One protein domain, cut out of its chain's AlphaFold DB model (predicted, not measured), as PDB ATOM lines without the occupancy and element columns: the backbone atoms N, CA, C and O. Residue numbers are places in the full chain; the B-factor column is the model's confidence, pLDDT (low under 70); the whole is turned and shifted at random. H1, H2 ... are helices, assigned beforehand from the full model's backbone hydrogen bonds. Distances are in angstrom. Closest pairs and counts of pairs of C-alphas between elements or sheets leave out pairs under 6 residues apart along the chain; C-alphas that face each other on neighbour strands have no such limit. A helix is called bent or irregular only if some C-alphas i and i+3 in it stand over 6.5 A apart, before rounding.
ATOM      1  N   MET A  70     369.701 102.461 210.789       73.38
ATOM      2  CA  MET A  70     368.948 102.440 212.047       73.38
ATOM      3  C   MET A  70     368.258 101.091 212.273       73.38
ATOM      4  O   MET A  70     368.392 100.525 213.355       73.38
ATOM      5  N   CYS A  71     367.606 100.526 211.254       74.00
ATOM      6  CA  CYS A  71     367.005  99.193 211.343       74.00
ATOM      7  C   CYS A  71     368.052  98.105 211.630       74.00
ATOM      8  O   CYS A  71     367.808  97.237 212.462       74.00
ATOM      9  N   ALA A  72     369.230  98.169 210.999       78.88
ATOM     10  CA  ALA A  72     370.328  97.238 211.255       78.88
ATOM     11  C   ALA A  72     370.897  97.386 212.676       78.88
ATOM     12  O   ALA A  72     371.181  96.382 213.331       78.88
ATOM     13  N   SER A  73     371.021  98.620 213.177       77.62
ATOM     14  CA  SER A  73     371.460  98.889 214.551       77.62
ATOM     15  C   SER A  73     370.461  98.342 215.574       77.62
ATOM     16  O   SER A  73     370.841  97.597 216.477       77.62
ATOM     17  N   VAL A  74     369.164  98.606 215.371       74.12
ATOM     18  CA  VAL A  74     368.092  98.061 216.215       74.12
ATOM     19  C   VAL A  74     368.086  96.534 216.154       74.12
ATOM     20  O   VAL A  74     368.077  95.898 217.200       74.12
ATOM     21  N   ALA A  75     368.185  95.926 214.969       77.88
ATOM     22  CA  ALA A  75     368.259  94.470 214.826       77.88
ATOM     23  C   ALA A  75     369.500  93.868 215.513       77.88
ATOM     24  O   ALA A  75     369.417  92.789 216.101       77.88
ATOM     25  N   SER A  76     370.642  94.562 215.484       82.50
ATOM     26  CA  SER A  76     371.871  94.137 216.167       82.50
ATOM     27  C   SER A  76     371.756  94.224 217.692       82.50
ATOM     28  O   SER A  76     372.166  93.297 218.387       82.50
ATOM     29  N   LEU A  77     371.171  95.296 218.233       79.00
ATOM     30  CA  LEU A  77     370.876  95.403 219.670       79.00
ATOM     31  C   LEU A  77     369.922  94.294 220.109       79.00
ATOM     32  O   LEU A  77     370.113  93.615 221.118       79.00
ATOM     33  N   ALA A  78     368.912  94.066 219.284       76.06
ATOM     34  CA  ALA A  78     367.844  93.156 219.595       76.06
ATOM     35  C   ALA A  78     368.300  91.679 219.492       76.06
ATOM     36  O   ALA A  78     367.821  90.849 220.267       76.06
ATOM     37  N   SER A  79     369.294  91.354 218.652       79.56
ATOM     38  CA  SER A  79     369.945  90.032 218.623       79.56
ATOM     39  C   SER A  79     370.928  89.801 219.776       79.56
ATOM     40  O   SER A  79     371.033  88.676 220.266       79.56
ATOM     41  N   LYS A  80     371.610  90.850 220.256       84.19
ATOM     42  CA  LYS A  80     372.498  90.773 221.430       84.19
ATOM     43  C   LYS A  80     371.732  90.509 222.725       84.19
ATOM     44  O   LYS A  80     372.253  89.839 223.612       84.19
ATOM     45  N   ASN A  81     370.492  90.990 222.811       78.88
ATOM     46  CA  ASN A  81     369.672  90.929 224.017       78.88
ATOM     47  C   ASN A  81     368.297  90.279 223.749       78.88
ATOM     48  O   ASN A  81     367.261  90.942 223.847       78.88
ATOM     49  N   PRO A  82     368.226  88.957 223.484       77.94
ATOM     50  CA  PRO A  82     366.957  88.276 223.190       77.94
ATOM     51  C   PRO A  82     365.960  88.315 224.365       77.94
ATOM     52  O   PRO A  82     364.764  88.095 224.182       77.94
ATOM     53  N   GLY A  83     366.432  88.602 225.585       75.62
ATOM     54  CA  GLY A  83     365.595  88.775 226.775       75.62
ATOM     55  C   GLY A  83     364.770  90.068 226.792       75.62
ATOM     56  O   GLY A  83     363.740  90.107 227.470       75.62
ATOM     57  N   LEU A  84     365.163  91.095 226.024       71.75
ATOM     58  CA  LEU A  84     364.404  92.351 225.896       71.75
ATOM     59  C   LEU A  84     363.017  92.136 225.277       71.75
ATOM     60  O   LEU A  84     362.090  92.882 225.559       71.75
ATOM     61  N   TRP A  85     362.871  91.089 224.466       74.88
ATOM     62  CA  TRP A  85     361.665  90.814 223.687       74.88
ATOM     63  C   TRP A  85     360.682  89.918 224.438       74.88
ATOM     64  O   TRP A  85     359.509  89.839 224.091       74.88
ATOM     65  N   LYS A  86     361.176  89.193 225.447       74.19
ATOM     66  CA  LYS A  86     360.420  88.134 226.121       74.19
ATOM     67  C   LYS A  86     359.660  88.627 227.343       74.19
ATOM     68  O   LYS A  86     358.692  87.986 227.735       74.19
ATOM     69  N   SER A  87     360.082  89.726 227.974       81.69
ATOM     70  CA  SER A  87     359.386  90.229 229.158       81.69
ATOM     71  C   SER A  87     359.454  91.749 229.284       81.69
ATOM     72  O   SER A  87     360.519  92.351 229.163       81.69
ATOM     73  N   GLY A  88     358.317  92.368 229.614       80.25
ATOM     74  CA  GLY A  88     358.273  93.788 229.973       80.25
ATOM     75  C   GLY A  88     359.135  94.116 231.200       80.25
ATOM     76  O   GLY A  88     359.653  95.222 231.308       80.25
ATOM     77  N   ARG A  89     359.374  93.136 232.088       80.38
ATOM     78  CA  ARG A  89     360.239  93.296 233.271       80.38
ATOM     79  C   ARG A  89     361.689  93.557 232.917       80.38
ATOM     80  O   ARG A  89     362.344  94.341 233.596       80.38
ATOM     81  N   THR A  90     362.204  92.878 231.895       82.94
ATOM     82  CA  THR A  90     363.585  93.079 231.441       82.94
ATOM     83  C   THR A  90     363.739  94.488 230.894       82.94
ATOM     84  O   THR A  90     364.672  95.184 231.271       82.94
ATOM     85  N   LEU A  91     362.767  94.941 230.100       82.88
ATOM     86  CA  LEU A  91     362.749  96.279 229.519       82.88
ATOM     87  C   LEU A  91     362.743  97.379 230.591       82.88
ATOM     88  O   LEU A  91     363.516  98.324 230.482       82.88
ATOM     89  N   ALA A  92     361.968  97.218 231.669       82.06
ATOM     90  CA  ALA A  92     361.935  98.166 232.790       82.06
ATOM     91  C   ALA A  92     363.268  98.287 233.563       82.06
ATOM     92  O   ALA A  92     363.474  99.258 234.289       82.06
ATOM     93  N   ARG A  93     364.166  97.302 233.434       81.62
ATOM     94  CA  ARG A  93     365.499  97.306 234.062       81.62
ATOM     95  C   ARG A  93     366.606  97.779 233.122       81.62
ATOM     96  O   ARG A  93     367.715  98.035 233.581       81.62
ATOM     97  N   CYS A  94     366.325  97.868 231.826       84.19
ATOM     98  CA  CYS A  94     367.281  98.324 230.828       84.19
ATOM     99  C   CYS A  94     367.302  99.853 230.763       84.19
ATOM    100  O   CYS A  94     366.292 100.521 230.978       84.19
ATOM    101  N   SER A  95     368.466 100.415 230.450       86.25
ATOM    102  CA  SER A  95     368.665 101.851 230.259       86.25
ATOM    103  C   SER A  95     369.322 102.119 228.903       86.25
ATOM    104  O   SER A  95     369.800 101.202 228.236       86.25
ATOM    105  N   GLY A  96     369.311 103.379 228.458       89.69
ATOM    106  CA  GLY A  96     369.984 103.787 227.224       89.69
ATOM    107  C   GLY A  96     369.378 103.181 225.952       89.69
ATOM    108  O   GLY A  96     368.161 103.187 225.768       89.69
ATOM    109  N   GLU A  97     370.236 102.696 225.056       82.62
ATOM    110  CA  GLU A  97     369.856 102.227 223.713       82.62
ATOM    111  C   GLU A  97     369.020 100.937 223.742       82.62
ATOM    112  O   GLU A  97     368.073 100.803 222.966       82.62
ATOM    113  N   ASP A  98     369.298 100.030 224.684       83.00
ATOM    114  CA  ASP A  98     368.549  98.780 224.862       83.00
ATOM    115  C   ASP A  98     367.090  99.038 225.270       83.00
ATOM    116  O   ASP A  98     366.172  98.357 224.804       83.00
ATOM    117  N   PHE A  99     366.858 100.063 226.098       86.12
ATOM    118  CA  PHE A  99     365.509 100.497 226.463       86.12
ATOM    119  C   PHE A  99     364.745 101.023 225.244       86.12
ATOM    120  O   PHE A  99     363.596 100.641 225.023       86.12
ATOM    121  N   VAL A 100     365.386 101.860 224.421       86.56
ATOM    122  CA  VAL A 100     364.766 102.423 223.210       86.56
ATOM    123  C   VAL A 100     364.439 101.321 222.200       86.56
ATOM    124  O   VAL A 100     363.336 101.305 221.654       86.56
ATOM    125  N   ALA A 101     365.353 100.369 221.992       86.06
ATOM    126  CA  ALA A 101     365.125  99.228 221.106       86.06
ATOM    127  C   ALA A 101     363.960  98.350 221.595       86.06
ATOM    128  O   ALA A 101     363.064  98.016 220.815       86.06
ATOM    129  N   GLY A 102     363.922  98.033 222.895       86.62
ATOM    130  CA  GLY A 102     362.818  97.282 223.495       86.62
ATOM    131  C   GLY A 102     361.477  98.021 223.407       86.62
ATOM    132  O   GLY A 102     360.438  97.408 223.135       86.62
ATOM    133  N   LEU A 103     361.486  99.341 223.608       88.75
ATOM    134  CA  LEU A 103     360.290 100.178 223.529       88.75
ATOM    135  C   LEU A 103     359.718 100.205 222.109       88.75
ATOM    136  O   LEU A 103     358.511 100.032 221.936       88.75
ATOM    137  N   LEU A 104     360.580 100.385 221.103       89.31
ATOM    138  CA  LEU A 104     360.191 100.348 219.693       89.31
ATOM    139  C   LEU A 104     359.588  98.990 219.334       89.31
ATOM    140  O   LEU A 104     358.497  98.946 218.773       89.31
ATOM    141  N   ALA A 105     360.233  97.888 219.724       88.31
ATOM    142  CA  ALA A 105     359.710  96.544 219.480       88.31
ATOM    143  C   ALA A 105     358.325  96.337 220.121       88.31
ATOM    144  O   ALA A 105     357.407  95.815 219.486       88.31
ATOM    145  N   SER A 106     358.144  96.813 221.357       87.81
ATOM    146  CA  SER A 106     356.861  96.734 222.067       87.81
ATOM    147  C   SER A 106     355.768  97.579 221.407       87.81
ATOM    148  O   SER A 106     354.595  97.209 221.441       87.81
ATOM    149  N   ALA A 107     356.137  98.721 220.823       89.12
ATOM    150  CA  ALA A 107     355.205  99.619 220.153       89.12
ATOM    151  C   ALA A 107     354.809  99.116 218.760       89.12
ATOM    152  O   ALA A 107     353.640  99.225 218.399       89.12
ATOM    153  N   VAL A 108     355.734  98.492 218.023       90.50
ATOM    154  CA  VAL A 108     355.461  97.854 216.722       90.50
ATOM    155  C   VAL A 108     354.427  96.732 216.848       90.50
ATOM    156  O   VAL A 108     353.623  96.537 215.943       90.50
ATOM    157  N   GLY A 109     354.385  96.035 217.989       87.19
ATOM    158  CA  GLY A 109     353.368  95.016 218.270       87.19
ATOM    159  C   GLY A 109     351.952  95.555 218.522       87.19
ATOM    160  O   GLY A 109     351.032  94.758 218.700       87.19
ATOM    161  N   GLN A 110     351.746  96.877 218.574       90.50
ATOM    162  CA  GLN A 110     350.415  97.463 218.757       90.50
ATOM    163  C   GLN A 110     349.629  97.458 217.435       90.50
ATOM    164  O   GLN A 110     350.172  97.847 216.398       90.50
ATOM    165  N   PRO A 111     348.323  97.126 217.447       91.75
ATOM    166  CA  PRO A 111     347.528  96.969 216.223       91.75
ATOM    167  C   PRO A 111     347.375  98.269 215.415       91.75
ATOM    168  O   PRO A 111     347.047  98.238 214.233       91.75
ATOM    169  N   PHE A 112     347.627  99.423 216.036       92.81
ATOM    170  CA  PHE A 112     347.538 100.743 215.412       92.81
ATOM    171  C   PHE A 112     348.902 101.366 215.082       92.81
ATOM    172  O   PHE A 112     348.934 102.521 214.657       92.81
ATOM    173  N   TRP A 113     350.014 100.626 215.210       93.56
ATOM    174  CA  TRP A 113     351.360 101.130 214.891       93.56
ATOM    175  C   TRP A 113     351.451 101.720 213.478       93.56
ATOM    176  O   TRP A 113     351.981 102.811 213.292       93.56
ATOM    177  N   HIS A 114     350.879 101.028 212.489       93.38
ATOM    178  CA  HIS A 114     350.900 101.465 211.090       93.38
ATOM    179  C   HIS A 114     350.080 102.736 210.829       93.38
ATOM    180  O   HIS A 114     350.347 103.433 209.854       93.38
ATOM    181  N   ARG A 115     349.080 103.034 211.670       95.12
ATOM    182  CA  ARG A 115     348.208 104.211 211.516       95.12
ATOM    183  C   ARG A 115     348.729 105.414 212.290       95.12
ATOM    184  O   ARG A 115     348.696 106.525 211.779       95.12
ATOM    185  N   ASP A 116     349.190 105.190 213.517       94.00
ATOM    186  CA  ASP A 116     349.678 106.244 214.401       94.00
ATOM    187  C   ASP A 116     350.831 105.722 215.281       94.00
ATOM    188  O   ASP A 116     350.622 105.307 216.430       94.00
ATOM    189  N   PRO A 117     352.074 105.730 214.762       87.38
ATOM    190  CA  PRO A 117     353.233 105.217 215.490       87.38
ATOM    191  C   PRO A 117     353.547 106.067 216.724       87.38
ATOM    192  O   PRO A 117     354.041 105.556 217.727       87.38
ATOM    193  N   LYS A 118     353.213 107.365 216.697       89.44
ATOM    194  CA  LYS A 118     353.421 108.262 217.837       89.44
ATOM    195  C   LYS A 118     352.492 107.888 218.987       89.44
ATOM    196  O   LYS A 118     352.955 107.764 220.121       89.44
ATOM    197  N   ARG A 119     351.204 107.672 218.709       88.25
ATOM    198  CA  ARG A 119     350.251 107.200 219.720       88.25
ATOM    199  C   ARG A 119     350.615 105.808 220.216       88.25
ATOM    200  O   ARG A 119     350.501 105.566 221.410       88.25
ATOM    201  N   ALA A 120     351.110 104.923 219.350       88.44
ATOM    202  CA  ALA A 120     351.564 103.595 219.762       88.44
ATOM    203  C   ALA A 120     352.763 103.662 220.721       88.44
ATOM    204  O   ALA A 120     352.740 102.984 221.748       88.44
ATOM    205  N   LEU A 121     353.746 104.531 220.454       87.25
ATOM    206  CA  LEU A 121     354.860 104.800 221.377       87.25
ATOM    207  C   LEU A 121     354.398 105.405 222.699       87.25
ATOM    208  O   LEU A 121     354.896 105.030 223.758       87.25
ATOM    209  N   LEU A 122     353.460 106.350 222.651       86.56
ATOM    210  CA  LEU A 122     352.925 106.957 223.864       86.56
ATOM    211  C   LEU A 122     352.176 105.921 224.700       86.56
ATOM    212  O   LEU A 122     352.466 105.808 225.881       86.56
ATOM    213  N   CYS A 123     351.298 105.115 224.102       88.12
ATOM    214  CA  CYS A 123     350.562 104.066 224.807       88.12
ATOM    215  C   CYS A 123     351.480 103.003 225.429       88.12
ATOM    216  O   CYS A 123     351.185 102.506 226.516       88.12
ATOM    217  N   THR A 124     352.589 102.640 224.775       88.38
ATOM    218  CA  THR A 124     353.552 101.709 225.376       88.38
ATOM    219  C   THR A 124     354.336 102.344 226.516       88.38
ATOM    220  O   THR A 124     354.487 101.697 227.552       88.38
ATOM    221  N   LEU A 125     354.776 103.598 226.364       86.31
ATOM    222  CA  LEU A 125     355.477 104.346 227.412       86.31
ATOM    223  C   LEU A 125     354.603 104.596 228.644       86.31
ATOM    224  O   LEU A 125     355.047 104.331 229.757       86.31
ATOM    225  N   THR A 126     353.389 105.116 228.455       87.62
ATOM    226  CA  THR A 126     352.522 105.561 229.555       87.62
ATOM    227  C   THR A 126     351.717 104.437 230.190       87.62
ATOM    228  O   THR A 126     351.322 104.574 231.340       87.62
ATOM    229  N   GLY A 127     351.476 103.340 229.469       87.94
ATOM    230  CA  GLY A 127     350.806 102.159 230.007       87.94
ATOM    231  C   GLY A 127     351.813 101.119 230.484       87.94
ATOM    232  O   GLY A 127     352.404 101.221 231.554       87.94
ATOM    233  N   ARG A 128     352.044 100.109 229.641       77.06
ATOM    234  CA  ARG A 128     352.747  98.873 230.026       77.06
ATOM    235  C   ARG A 128     354.145  99.083 230.604       77.06
ATOM    236  O   ARG A 128     354.516  98.366 231.529       77.06
ATOM    237  N   VAL A 129     354.939 100.001 230.048       78.00
ATOM    238  CA  VAL A 129     356.316 100.218 230.520       78.00
ATOM    239  C   VAL A 129     356.325 100.957 231.857       78.00
ATOM    240  O   VAL A 129     357.073 100.565 232.751       78.00
ATOM    241  N   ALA A 130     355.470 101.968 232.025       75.69
ATOM    242  CA  ALA A 130     355.317 102.680 233.290       75.69
ATOM    243  C   ALA A 130     354.815 101.757 234.413       75.69
ATOM    244  O   ALA A 130     355.394 101.761 235.501       75.69
ATOM    245  N   ASP A 131     353.810 100.918 234.141       82.06
ATOM    246  CA  ASP A 131     353.269  99.965 235.119       82.06
ATOM    247  C   ASP A 131     354.324  98.947 235.573       82.06
ATOM    248  O   ASP A 131     354.464  98.660 236.767       82.06
ATOM    249  N   GLU A 132     355.106  98.409 234.635       81.62
ATOM    250  CA  GLU A 132     356.123  97.411 234.965       81.62
ATOM    251  C   GLU A 132     357.353  98.043 235.638       81.62
ATOM    252  O   GLU A 132     357.947  97.429 236.527       81.62
ATOM    253  N   ALA A 133     357.694  99.293 235.303       69.38
ATOM    254  CA  ALA A 133     358.692 100.072 236.034       69.38
ATOM    255  C   ALA A 133     358.237 100.364 237.472       69.38
ATOM    256  O   ALA A 133     359.008 100.158 238.411       69.38
ATOM    257  N   ALA A 134     356.976 100.760 237.670       72.25
ATOM    258  CA  ALA A 134     356.406 100.967 238.997       72.25
ATOM    259  C   ALA A 134     356.442  99.675 239.831       72.25
ATOM    260  O   ALA A 134     356.884  99.700 240.983       72.25
ATOM    261  N   ARG A 135     356.072  98.527 239.243       81.44
ATOM    262  CA  ARG A 135     356.191  97.211 239.897       81.44
ATOM    263  C   ARG A 135     357.634  96.859 240.240       81.44
ATOM    264  O   ARG A 135     357.894  96.426 241.358       81.44
ATOM    265  N   ALA A 136     358.581  97.087 239.331       73.56
ATOM    266  CA  ALA A 136     359.995  96.812 239.580       73.56
ATOM    267  C   ALA A 136     360.552  97.650 240.747       73.56
ATOM    268  O   ALA A 136     361.283  97.121 241.587       73.56
ATOM    269  N   VAL A 137     360.170  98.930 240.837       69.75
ATOM    270  CA  VAL A 137     360.532  99.809 241.961       69.75
ATOM    271  C   VAL A 137     359.892  99.324 243.265       69.75
ATOM    272  O   VAL A 137     360.572  99.250 244.289       69.75
ATOM    273  N   GLN A 138     358.614  98.937 243.238       80.50
ATOM    274  CA  GLN A 138     357.928  98.382 244.408       80.50
ATOM    275  C   GLN A 138     358.575  97.074 244.889       80.50
ATOM    276  O   GLN A 138     358.788  96.905 246.090       80.50
ATOM    277  N   ASP A 139     358.929  96.167 243.978       79.00
ATOM    278  CA  ASP A 139     359.599  94.904 244.298       79.00
ATOM    279  C   ASP A 139     360.985  95.134 244.903       79.00
ATOM    280  O   ASP A 139     361.332  94.510 245.912       79.00
ATOM    281  N   PHE A 140     361.751  96.066 244.330       79.19
ATOM    282  CA  PHE A 140     363.037  96.482 244.879       79.19
ATOM    283  C   PHE A 140     362.876  97.026 246.300       79.19
ATOM    284  O   PHE A 140     363.579  96.593 247.214       79.19
ATOM    285  N   TRP A 141     361.900  97.906 246.528       83.06
ATOM    286  CA  TRP A 141     361.657  98.481 247.850       83.06
ATOM    287  C   TRP A 141     361.229  97.423 248.877       83.06
ATOM    288  O   TRP A 141     361.765  97.385 249.985       83.06
ATOM    289  N   ARG A 142     360.354  96.482 248.492       90.69
ATOM    290  CA  ARG A 142     359.995  95.319 249.326       90.69
ATOM    291  C   ARG A 142     361.211  94.452 249.644       90.69
ATOM    292  O   ARG A 142     361.324  93.938 250.754       90.69
ATOM    293  N   GLN A 143     362.130  94.275 248.696       87.56
ATOM    294  CA  GLN A 143     363.363  93.523 248.922       87.56
ATOM    295  C   GLN A 143     364.313  94.248 249.881       87.56
ATOM    296  O   GLN A 143     364.867  93.606 250.770       87.56
ATOM    297  N   VAL A 144     364.460  95.567 249.749       86.00
ATOM    298  CA  VAL A 144     365.243  96.391 250.681       86.00
ATOM    299  C   VAL A 144     364.644  96.341 252.088       86.00
ATOM    300  O   VAL A 144     365.388  96.175 253.052       86.00
ATOM    301  N   LEU A 145     363.317  96.424 252.220       88.38
ATOM    302  CA  LEU A 145     362.632  96.302 253.509       88.38
ATOM    303  C   LEU A 145     362.857  94.932 254.153       88.38
ATOM    304  O   LEU A 145     363.206  94.883 255.328       88.38
ATOM    305  N   ARG A 146     362.742  93.838 253.385       93.69
ATOM    306  CA  ARG A 146     363.065  92.485 253.875       93.69
ATOM    307  C   ARG A 146     364.510  92.391 254.343       93.69
ATOM    308  O   ARG A 146     364.748  92.008 255.476       93.69
ATOM    309  N   ARG A 147     365.467  92.874 253.541       89.88
ATOM    310  CA  ARG A 147     366.881  92.906 253.944       89.88
ATOM    311  C   ARG A 147     367.097  93.704 255.223       89.88
ATOM    312  O   ARG A 147     367.874  93.274 256.059       89.88
ATOM    313  N   ARG A 148     366.417  94.840 255.404       89.69
ATOM    314  CA  ARG A 148     366.496  95.621 256.649       89.69
ATOM    315  C   ARG A 148     365.884  94.894 257.844       89.69
ATOM    316  O   ARG A 148     366.396  95.052 258.941       89.69
ATOM    317  N   GLN A 149     364.819  94.123 257.644       88.88
ATOM    318  CA  GLN A 149     364.218  93.301 258.696       88.88
ATOM    319  C   GLN A 149     365.118  92.117 259.063       88.88
ATOM    320  O   GLN A 149     365.322  91.865 260.245       88.88
TER     321      GLN A 149
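This is residues 70 to 149 of the 532 residues of the protein "Hypothetical protein" of Polarella glacialis (UniProt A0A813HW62). Four shorter helices make a small cluster beside the first half of one long helix, H5, which is bent yet runs nearly straight; its last residues, 138 to 149, stick out as a free arm. H4 is the cluster's core, with H1 crossing it, while H3 and H4 fold back as a hairpin. The 80 printed residues hold five named helices, H1 to H5 in chain order, and no named strand: all helix. The whole is loose and elongated, with a radius of gyration of the C-alphas of 14.5 A and spans of 50 by 26 by 18 A.

Start with H1, residues 70 to 80: it touches the hub H4, residues 96 to 108, about perpendicular at 76 degrees, and the closest C-alphas, Val 74 and Ala 101, are 5.8 A apart. Next comes H2, residues 82 to 85, which touches H4 at C-alphas 84 and 102, the closest, 5.7 A apart. H3, residues 88 to 93, forms a helical hairpin with H4, opposite ways at a shallow tilt of 18 degrees; their closest C-alphas, Leu 91 and Phe 99, are 5.9 A apart. H5, residues 117 to 149, was assigned as one helix by its hydrogen bonds but is bent: C-alphas 125 and 128 are 6.7 A apart, and arms H5a, residues 117 to 125, and H5b, residues 128 to 149, stand at 16 degrees. H4 touches H5a with residues 103 to 108 alone, at a steep tilt of 64 degrees, closest at C-alphas 107 and 121, 5.3 A. H3 touches H5b, whose residues 128 to 136 alone take part, at a steep tilt of 61 degrees, closest at C-alphas 92 and 133, 5.0 A. Every O i to N i+4 pair is within hydrogen-bond range in H1, H3, H4, H5a and H5b; H2 is too short for such a pair.

Find C-alpha 70 at (368.948, 102.440, 212.047), where H1 begins its 15.4 A. H2 measures 5.9 A, H3 9.0 A and H4 18.9 A from first to last C-alpha. H5a covers 12.2 A, and H5b runs 31.4 A to C-alpha 149 at (364.218, 93.301, 258.696).

Look to Arg 115 and Gln 149 for the two C-alphas farthest apart, 51.0 A. The printed part has no cut and no long link. Its mean pLDDT is 83.6, and residues 133 and 137 are under 70.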